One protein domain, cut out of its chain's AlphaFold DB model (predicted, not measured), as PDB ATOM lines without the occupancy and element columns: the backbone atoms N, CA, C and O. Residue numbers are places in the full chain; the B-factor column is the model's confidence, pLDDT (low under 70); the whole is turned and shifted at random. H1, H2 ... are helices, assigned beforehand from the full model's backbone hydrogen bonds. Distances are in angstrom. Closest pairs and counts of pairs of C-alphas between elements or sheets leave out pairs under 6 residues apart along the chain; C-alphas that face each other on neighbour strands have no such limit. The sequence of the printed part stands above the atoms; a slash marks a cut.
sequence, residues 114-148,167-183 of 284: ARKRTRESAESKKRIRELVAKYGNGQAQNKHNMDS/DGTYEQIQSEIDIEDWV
ATOM      1  N   ALA A 114     -10.772  60.487   1.664       95.56
ATOM      2  CA  ALA A 114     -11.498  59.742   2.690       95.56
ATOM      3  C   ALA A 114     -11.809  58.320   2.226       95.56
ATOM      4  O   ALA A 114     -11.451  57.383   2.935       95.56
ATOM      5  N   ARG A 115     -12.339  58.146   1.006       95.62
ATOM      6  CA  ARG A 115     -12.558  56.809   0.430       95.62
ATOM      7  C   ARG A 115     -11.284  55.967   0.448       95.62
ATOM      8  O   ARG A 115     -11.315  54.811   0.853       95.62
ATOM      9  N   LYS A 116     -10.160  56.534  -0.006       96.06
ATOM     10  CA  LYS A 116      -8.877  55.820  -0.049       96.06
ATOM     11  C   LYS A 116      -8.449  55.356   1.349       96.06
ATOM     12  O   LYS A 116      -8.118  54.188   1.499       96.06
ATOM     13  N   ARG A 117      -8.534  56.229   2.360       96.75
ATOM     14  CA  ARG A 117      -8.227  55.871   3.756       96.75
ATOM     15  C   ARG A 117      -9.137  54.763   4.283       96.75
ATOM     16  O   ARG A 117      -8.634  53.805   4.857       96.75
ATOM     17  N   THR A 118     -10.451  54.865   4.059       96.06
ATOM     18  CA  THR A 118     -11.408  53.820   4.458       96.06
ATOM     19  C   THR A 118     -11.032  52.488   3.829       96.06
ATOM     20  O   THR A 118     -10.898  51.492   4.533       96.06
ATOM     21  N   ARG A 119     -10.752  52.483   2.525       93.19
ATOM     22  CA  ARG A 119     -10.397  51.277   1.774       93.19
ATOM     23  C   ARG A 119      -9.063  50.650   2.188       93.19
ATOM     24  O   ARG A 119      -8.839  49.461   1.976       93.19
ATOM     25  N   GLU A 120      -8.162  51.440   2.761       94.56
ATOM     26  CA  GLU A 120      -6.873  50.967   3.268       94.56
ATOM     27  C   GLU A 120      -6.962  50.356   4.677       94.56
ATOM     28  O   GLU A 120      -6.031  49.640   5.069       94.56
ATOM     29  N   SER A 121      -8.070  50.579   5.399       96.38
ATOM     30  CA  SER A 121      -8.318  50.004   6.729       96.38
ATOM     31  C   SER A 121      -8.372  48.474   6.707       96.38
ATOM     32  O   SER A 121      -8.737  47.854   5.701       96.38
ATOM     33  N   ALA A 122      -8.009  47.850   7.829       96.12
ATOM     34  CA  ALA A 122      -8.005  46.396   7.959       96.12
ATOM     35  C   ALA A 122      -9.421  45.814   7.813       96.12
ATOM     36  O   ALA A 122      -9.611  44.791   7.154       96.12
ATOM     37  N   GLU A 123     -10.417  46.502   8.367       95.88
ATOM     38  CA  GLU A 123     -11.826  46.125   8.331       95.88
ATOM     39  C   GLU A 123     -12.372  46.158   6.900       95.88
ATOM     40  O   GLU A 123     -12.999  45.194   6.461       95.88
ATOM     41  N   SER A 124     -12.085  47.229   6.151       94.62
ATOM     42  CA  SER A 124     -12.494  47.353   4.747       94.62
ATOM     43  C   SER A 124     -11.835  46.290   3.874       94.62
ATOM     44  O   SER A 124     -12.508  45.575   3.131       94.62
ATOM     45  N   LYS A 125     -10.516  46.097   4.017       95.06
ATOM     46  CA  LYS A 125      -9.785  45.047   3.293       95.06
ATOM     47  C   LYS A 125     -10.336  43.656   3.581       95.06
ATOM     48  O   LYS A 125     -10.410  42.836   2.669       95.06
ATOM     49  N   LYS A 126     -10.711  43.371   4.831       94.69
ATOM     50  CA  LYS A 126     -11.341  42.100   5.207       94.69
ATOM     51  C   LYS A 126     -12.678  41.914   4.482       94.69
ATOM     52  O   LYS A 126     -12.806  40.933   3.758       94.69
ATOM     53  N   ARG A 127     -13.605  42.877   4.582       94.94
ATOM     54  CA  ARG A 127     -14.911  42.815   3.895       94.94
ATOM     55  C   ARG A 127     -14.766  42.644   2.383       94.94
ATOM     56  O   ARG A 127     -15.428  41.807   1.784       94.94
ATOM     57  N   ILE A 128     -13.872  43.409   1.758       94.38
ATOM     58  CA  ILE A 128     -13.640  43.330   0.310       94.38
ATOM     59  C   ILE A 128     -13.099  41.948  -0.085       94.38
ATOM     60  O   ILE A 128     -13.557  41.390  -1.080       94.38
ATOM     61  N   ARG A 129     -12.157  41.374   0.679       92.62
ATOM     62  CA  ARG A 129     -11.647  40.018   0.417       92.62
ATOM     63  C   ARG A 129     -12.739  38.959   0.544       92.62
ATOM     64  O   ARG A 129     -12.826  38.099  -0.322       92.62
ATOM     65  N   GLU A 130     -13.590  39.053   1.564       92.75
ATOM     66  CA  GLU A 130     -14.739  38.151   1.743       92.75
ATOM     67  C   GLU A 130     -15.703  38.228   0.548       92.75
ATOM     68  O   GLU A 130     -16.108  37.198   0.008       92.75
ATOM     69  N   LEU A 131     -15.996  39.439   0.057       93.00
ATOM     70  CA  LEU A 131     -16.819  39.639  -1.140       93.00
ATOM     71  C   LEU A 131     -16.179  39.042  -2.404       93.00
ATOM     72  O   LEU A 131     -16.878  38.426  -3.208       93.00
ATOM     73  N   VAL A 132     -14.862  39.197  -2.594       91.88
ATOM     74  CA  VAL A 132     -14.139  38.609  -3.739       91.88
ATOM     75  C   VAL A 132     -14.103  37.084  -3.650       91.88
ATOM     76  O   VAL A 132     -14.343  36.419  -4.654       91.88
ATOM     77  N   ALA A 133     -13.856  36.519  -2.470       89.38
ATOM     78  CA  ALA A 133     -13.873  35.073  -2.273       89.38
ATOM     79  C   ALA A 133     -15.254  34.483  -2.604       89.38
ATOM     80  O   ALA A 133     -15.345  33.471  -3.295       89.38
ATOM     81  N   LYS A 134     -16.327  35.156  -2.169       90.19
ATOM     82  CA  LYS A 134     -17.709  34.686  -2.322       90.19
ATOM     83  C   LYS A 134     -18.295  34.900  -3.722       90.19
ATOM     84  O   LYS A 134     -19.023  34.043  -4.213       90.19
ATOM     85  N   TYR A 135     -18.009  36.039  -4.355       90.19
ATOM     86  CA  TYR A 135     -18.687  36.472  -5.589       90.19
ATOM     87  C   TYR A 135     -17.756  36.745  -6.771       90.19
ATOM     88  O   TYR A 135     -18.243  37.005  -7.883       90.19
ATOM     89  N   GLY A 136     -16.444  36.740  -6.539       87.44
ATOM     90  CA  GLY A 136     -15.455  37.108  -7.537       87.44
ATOM     91  C   GLY A 136     -15.307  36.079  -8.648       87.44
ATOM     92  O   GLY A 136     -15.483  34.883  -8.435       87.44
ATOM     93  N   ASN A 137     -14.990  36.555  -9.852       85.75
ATOM     94  CA  ASN A 137     -14.581  35.672 -10.946       85.75
ATOM     95  C   ASN A 137     -13.092  35.302 -10.813       85.75
ATOM     96  O   ASN A 137     -12.367  35.897 -10.011       85.75
ATOM     97  N   GLY A 138     -12.624  34.343 -11.619       83.81
ATOM     98  CA  GLY A 138     -11.234  33.872 -11.565       83.81
ATOM     99  C   GLY A 138     -10.209  35.006 -11.684       83.81
ATOM    100  O   GLY A 138      -9.209  35.014 -10.973       83.81
ATOM    101  N   GLN A 139     -10.494  36.036 -12.488       85.19
ATOM    102  CA  GLN A 139      -9.634  37.215 -12.603       85.19
ATOM    103  C   GLN A 139      -9.512  37.994 -11.281       85.19
ATOM    104  O   GLN A 139      -8.401  38.345 -10.878       85.19
ATOM    105  N   ALA A 140     -10.627  38.283 -10.604       85.38
ATOM    106  CA  ALA A 140     -10.597  38.972  -9.316       85.38
ATOM    107  C   ALA A 140      -9.940  38.119  -8.227       85.38
ATOM    108  O   ALA A 140      -9.117  38.630  -7.469       85.38
ATOM    109  N   GLN A 141     -10.252  36.823  -8.178       84.88
ATOM    110  CA  GLN A 141      -9.662  35.900  -7.209       84.88
ATOM    111  C   GLN A 141      -8.144  35.794  -7.393       84.88
ATOM    112  O   GLN A 141      -7.406  35.963  -6.430       84.88
ATOM    113  N   ASN A 142      -7.652  35.645  -8.626       82.31
ATOM    114  CA  ASN A 142      -6.214  35.584  -8.909       82.31
ATOM    115  C   ASN A 142      -5.488  36.879  -8.533       82.31
ATOM    116  O   ASN A 142      -4.403  36.842  -7.960       82.31
ATOM    117  N   LYS A 143      -6.106  38.036  -8.802       81.31
ATOM    118  CA  LYS A 143      -5.545  39.338  -8.421       81.31
ATOM    119  C   LYS A 143      -5.428  39.507  -6.903       81.31
ATOM    120  O   LYS A 143      -4.543  40.224  -6.452       81.31
ATOM    121  N   HIS A 144      -6.321  38.887  -6.134       72.56
ATOM    122  CA  HIS A 144      -6.396  39.054  -4.680       72.56
ATOM    123  C   HIS A 144      -5.762  37.920  -3.872       72.56
ATOM    124  O   HIS A 144      -5.393  38.153  -2.724       72.56
ATOM    125  N   ASN A 145      -5.556  36.749  -4.475       62.69
ATOM    126  CA  ASN A 145      -4.830  35.627  -3.877       62.69
ATOM    127  C   ASN A 145      -3.301  35.756  -4.016       62.69
ATOM    128  O   ASN A 145      -2.572  35.006  -3.376       62.69
ATOM    129  N   MET A 146      -2.796  36.710  -4.810       50.22
ATOM    130  CA  MET A 146      -1.356  37.013  -4.878       50.22
ATOM    131  C   MET A 146      -0.826  37.815  -3.674       50.22
ATOM    132  O   MET A 146       0.384  37.895  -3.506       50.22
ATOM    133  N   ASP A 147      -1.705  38.348  -2.816       46.72
ATOM    134  CA  ASP A 147      -1.330  39.096  -1.600       46.72
ATOM    135  C   ASP A 147      -1.431  38.251  -0.308       46.72
ATOM    136  O   ASP A 147      -1.298  38.783   0.796       46.72
ATOM    137  N   SER A 148      -1.694  36.945  -0.410       42.47
ATOM    138  CA  SER A 148      -1.833  36.038   0.737       42.47
ATOM    139  C   SER A 148      -0.729  34.980   0.762       42.47
ATOM    140  O   SER A 148      -0.953  33.828   0.400       42.47
ATOM    141  N   ASP A 167     -28.254  35.330 -12.225       48.19
ATOM    142  CA  ASP A 167     -29.246  36.418 -12.168       48.19
ATOM    143  C   ASP A 167     -29.727  36.757 -10.729       48.19
ATOM    144  O   ASP A 167     -30.846  37.192 -10.496       48.19
ATOM    145  N   GLY A 168     -28.880  36.502  -9.726       58.59
ATOM    146  CA  GLY A 168     -29.068  36.832  -8.310       58.59
ATOM    147  C   GLY A 168     -27.773  37.255  -7.605       58.59
ATOM    148  O   GLY A 168     -27.759  37.455  -6.393       58.59
ATOM    149  N   THR A 169     -26.651  37.354  -8.334       74.44
ATOM    150  CA  THR A 169     -25.347  37.714  -7.746       74.44
ATOM    151  C   THR A 169     -25.274  39.207  -7.434       74.44
ATOM    152  O   THR A 169     -24.651  39.602  -6.452       74.44
ATOM    153  N   TYR A 170     -25.910  40.054  -8.247       79.62
ATOM    154  CA  TYR A 170     -25.829  41.507  -8.088       79.62
ATOM    155  C   TYR A 170     -26.675  42.010  -6.922       79.62
ATOM    156  O   TYR A 170     -26.217  42.871  -6.175       79.62
ATOM    157  N   GLU A 171     -27.853  41.428  -6.711       84.56
ATOM    158  CA  GLU A 171     -28.724  41.697  -5.565       84.56
ATOM    159  C   GLU A 171     -28.041  41.281  -4.258       84.56
ATOM    160  O   GLU A 171     -28.084  42.004  -3.263       84.56
ATOM    161  N   GLN A 172     -27.350  40.138  -4.277       88.00
ATOM    162  CA  GLN A 172     -26.582  39.649  -3.135       88.00
ATOM    163  C   GLN A 172     -25.391  40.560  -2.821       88.00
ATOM    164  O   GLN A 172     -25.264  41.010  -1.682       88.00
ATOM    165  N   ILE A 173     -24.582  40.925  -3.827       88.75
ATOM    166  CA  ILE A 173     -23.503  41.916  -3.664       88.75
ATOM    167  C   ILE A 173     -24.080  43.221  -3.106       88.75
ATOM    168  O   ILE A 173     -23.554  43.761  -2.138       88.75
ATOM    169  N   GLN A 174     -25.185  43.716  -3.666       90.25
ATOM    170  CA  GLN A 174     -25.825  44.949  -3.213       90.25
ATOM    171  C   GLN A 174     -26.226  44.901  -1.733       90.25
ATOM    172  O   GLN A 174     -26.130  45.925  -1.056       90.25
ATOM    173  N   SER A 175     -26.665  43.745  -1.231       92.25
ATOM    174  CA  SER A 175     -27.058  43.576   0.171       92.25
ATOM    175  C   SER A 175     -25.882  43.499   1.152       92.25
ATOM    176  O   SER A 175     -26.069  43.778   2.335       92.25
ATOM    177  N   GLU A 176     -24.680  43.159   0.674       94.31
ATOM    178  CA  GLU A 176     -23.504  42.897   1.518       94.31
ATOM    179  C   GLU A 176     -22.420  43.982   1.431       94.31
ATOM    180  O   GLU A 176     -21.526  44.026   2.277       94.31
ATOM    181  N   ILE A 177     -22.475  44.884   0.444       95.44
ATOM    182  CA  ILE A 177     -21.490  45.968   0.336       95.44
ATOM    183  C   ILE A 177     -21.689  47.046   1.405       95.44
ATOM    184  O   ILE A 177     -22.787  47.556   1.625       95.44
ATOM    185  N   ASP A 178     -20.577  47.499   1.982       96.31
ATOM    186  CA  ASP A 178     -20.523  48.773   2.692       96.31
ATOM    187  C   ASP A 178     -20.221  49.897   1.690       96.31
ATOM    188  O   ASP A 178     -19.222  49.871   0.972       96.31
ATOM    189  N   ILE A 179     -21.094  50.904   1.624       95.50
ATOM    190  CA  ILE A 179     -20.983  52.033   0.688       95.50
ATOM    191  C   ILE A 179     -19.658  52.785   0.873       95.50
ATOM    192  O   ILE A 179     -19.073  53.235  -0.116       95.50
ATOM    193  N   GLU A 180     -19.187  52.927   2.114       96.56
ATOM    194  CA  GLU A 180     -18.005  53.729   2.448       96.56
ATOM    195  C   GLU A 180     -16.705  53.114   1.900       96.56
ATOM    196  O   GLU A 180     -15.735  53.834   1.650       96.56
ATOM    197  N   ASP A 181     -16.700  51.804   1.630       96.19
ATOM    198  CA  ASP A 181     -15.577  51.098   0.997       96.19
ATOM    199  C   ASP A 181     -15.397  51.506  -0.478       96.19
ATOM    200  O   ASP A 181     -14.289  51.474  -1.032       96.19
ATOM    201  N   TRP A 182     -16.488  51.926  -1.124       95.75
ATOM    202  CA  TRP A 182     -16.560  52.142  -2.572       95.75
ATOM    203  C   TRP A 182     -16.747  53.605  -2.966       95.75
ATOM    204  O   TRP A 182     -16.353  54.001  -4.071       95.75
ATOM    205  N   VAL A 183     -17.342  54.422  -2.098       94.69
ATOM    206  CA  VAL A 183     -17.654  55.827  -2.378       94.69
ATOM    207  C   VAL A 183     -17.413  56.671  -1.140       94.69
ATOM    208  O   VAL A 183     -18.026  56.449  -0.100       94.69
TER     209      VAL A 183
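This is residues 114 to 148 and 167 to 183 of the 284 residues of an uncharacterized protein of Talaromyces atroroseus (UniProt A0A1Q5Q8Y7). The longest helix, H2, lies in the middle of a flat, thinly packed group, with shorter helices H3 and H4 on two different sides of its last residues, both running back against it. At its other end H1 turns off steeply, and the short H5 meets H1 there. The printed part has 52 residues with five named helices, H1 to H5 in chain order, and no named strand; the class is all helix. It is only just compact, close to loose, with a radius of gyration of the C-alphas of 11.5 A and spans of 33 by 26 by 13 A.

H2, residues 122 to 135, touches H3, residues 138 to 145, with residues 129 to 133 alone; the C-alphas of Val 132 and Gln 141 are closest, 6.3 A apart. The two form a helical hairpin, at a shallow tilt of 30 degrees, opposite ways. H2 touches H4, residues 169 to 176, with residues 131 to 135 alone, closest at the C-alphas of Tyr 135 and Thr 169, 7.1 A, at a shallow tilt of 24 degrees, opposite ways. H1, residues 114 to 120, is close to H2 but not clearly touching, the closest C-alphas being those of Arg 119 and Lys 125, 6.4 A; at 72 degrees they are only just about perpendicular. H5, residues 179 to 182, touches H1, closest at the C-alphas of Arg 119 and Asp 181, 5.2 A. H3 and H4 are apart. Every O i to N i+4 pair is within hydrogen-bond range in H1, H2, H3 and H4; H5 is too short for one.

H2 is 19.9 A long, from C-alpha 122 at (-8.005, 46.396, 7.959) to C-alpha 135 at (-18.687, 36.472, -5.589). H4 measures 10.8 A, H3 10.2 A, H1 9.9 A and H5 5.5 A. H5 ends with C-alpha 182 at (-16.560, 52.142, -2.572).

The C-alphas of Ala 114 and Asp 167 are the two farthest apart, 32.9 A. Residues 149 to 166 are not printed, and C-alphas 148 and 167 stand 30.3 A apart across this cut. The links H1 to H2, H2 to H3 and H4 to H5 are tight. Mean pLDDT of the printed part is 86.3; residues 145 to 148 and 167 to 168 are under 70.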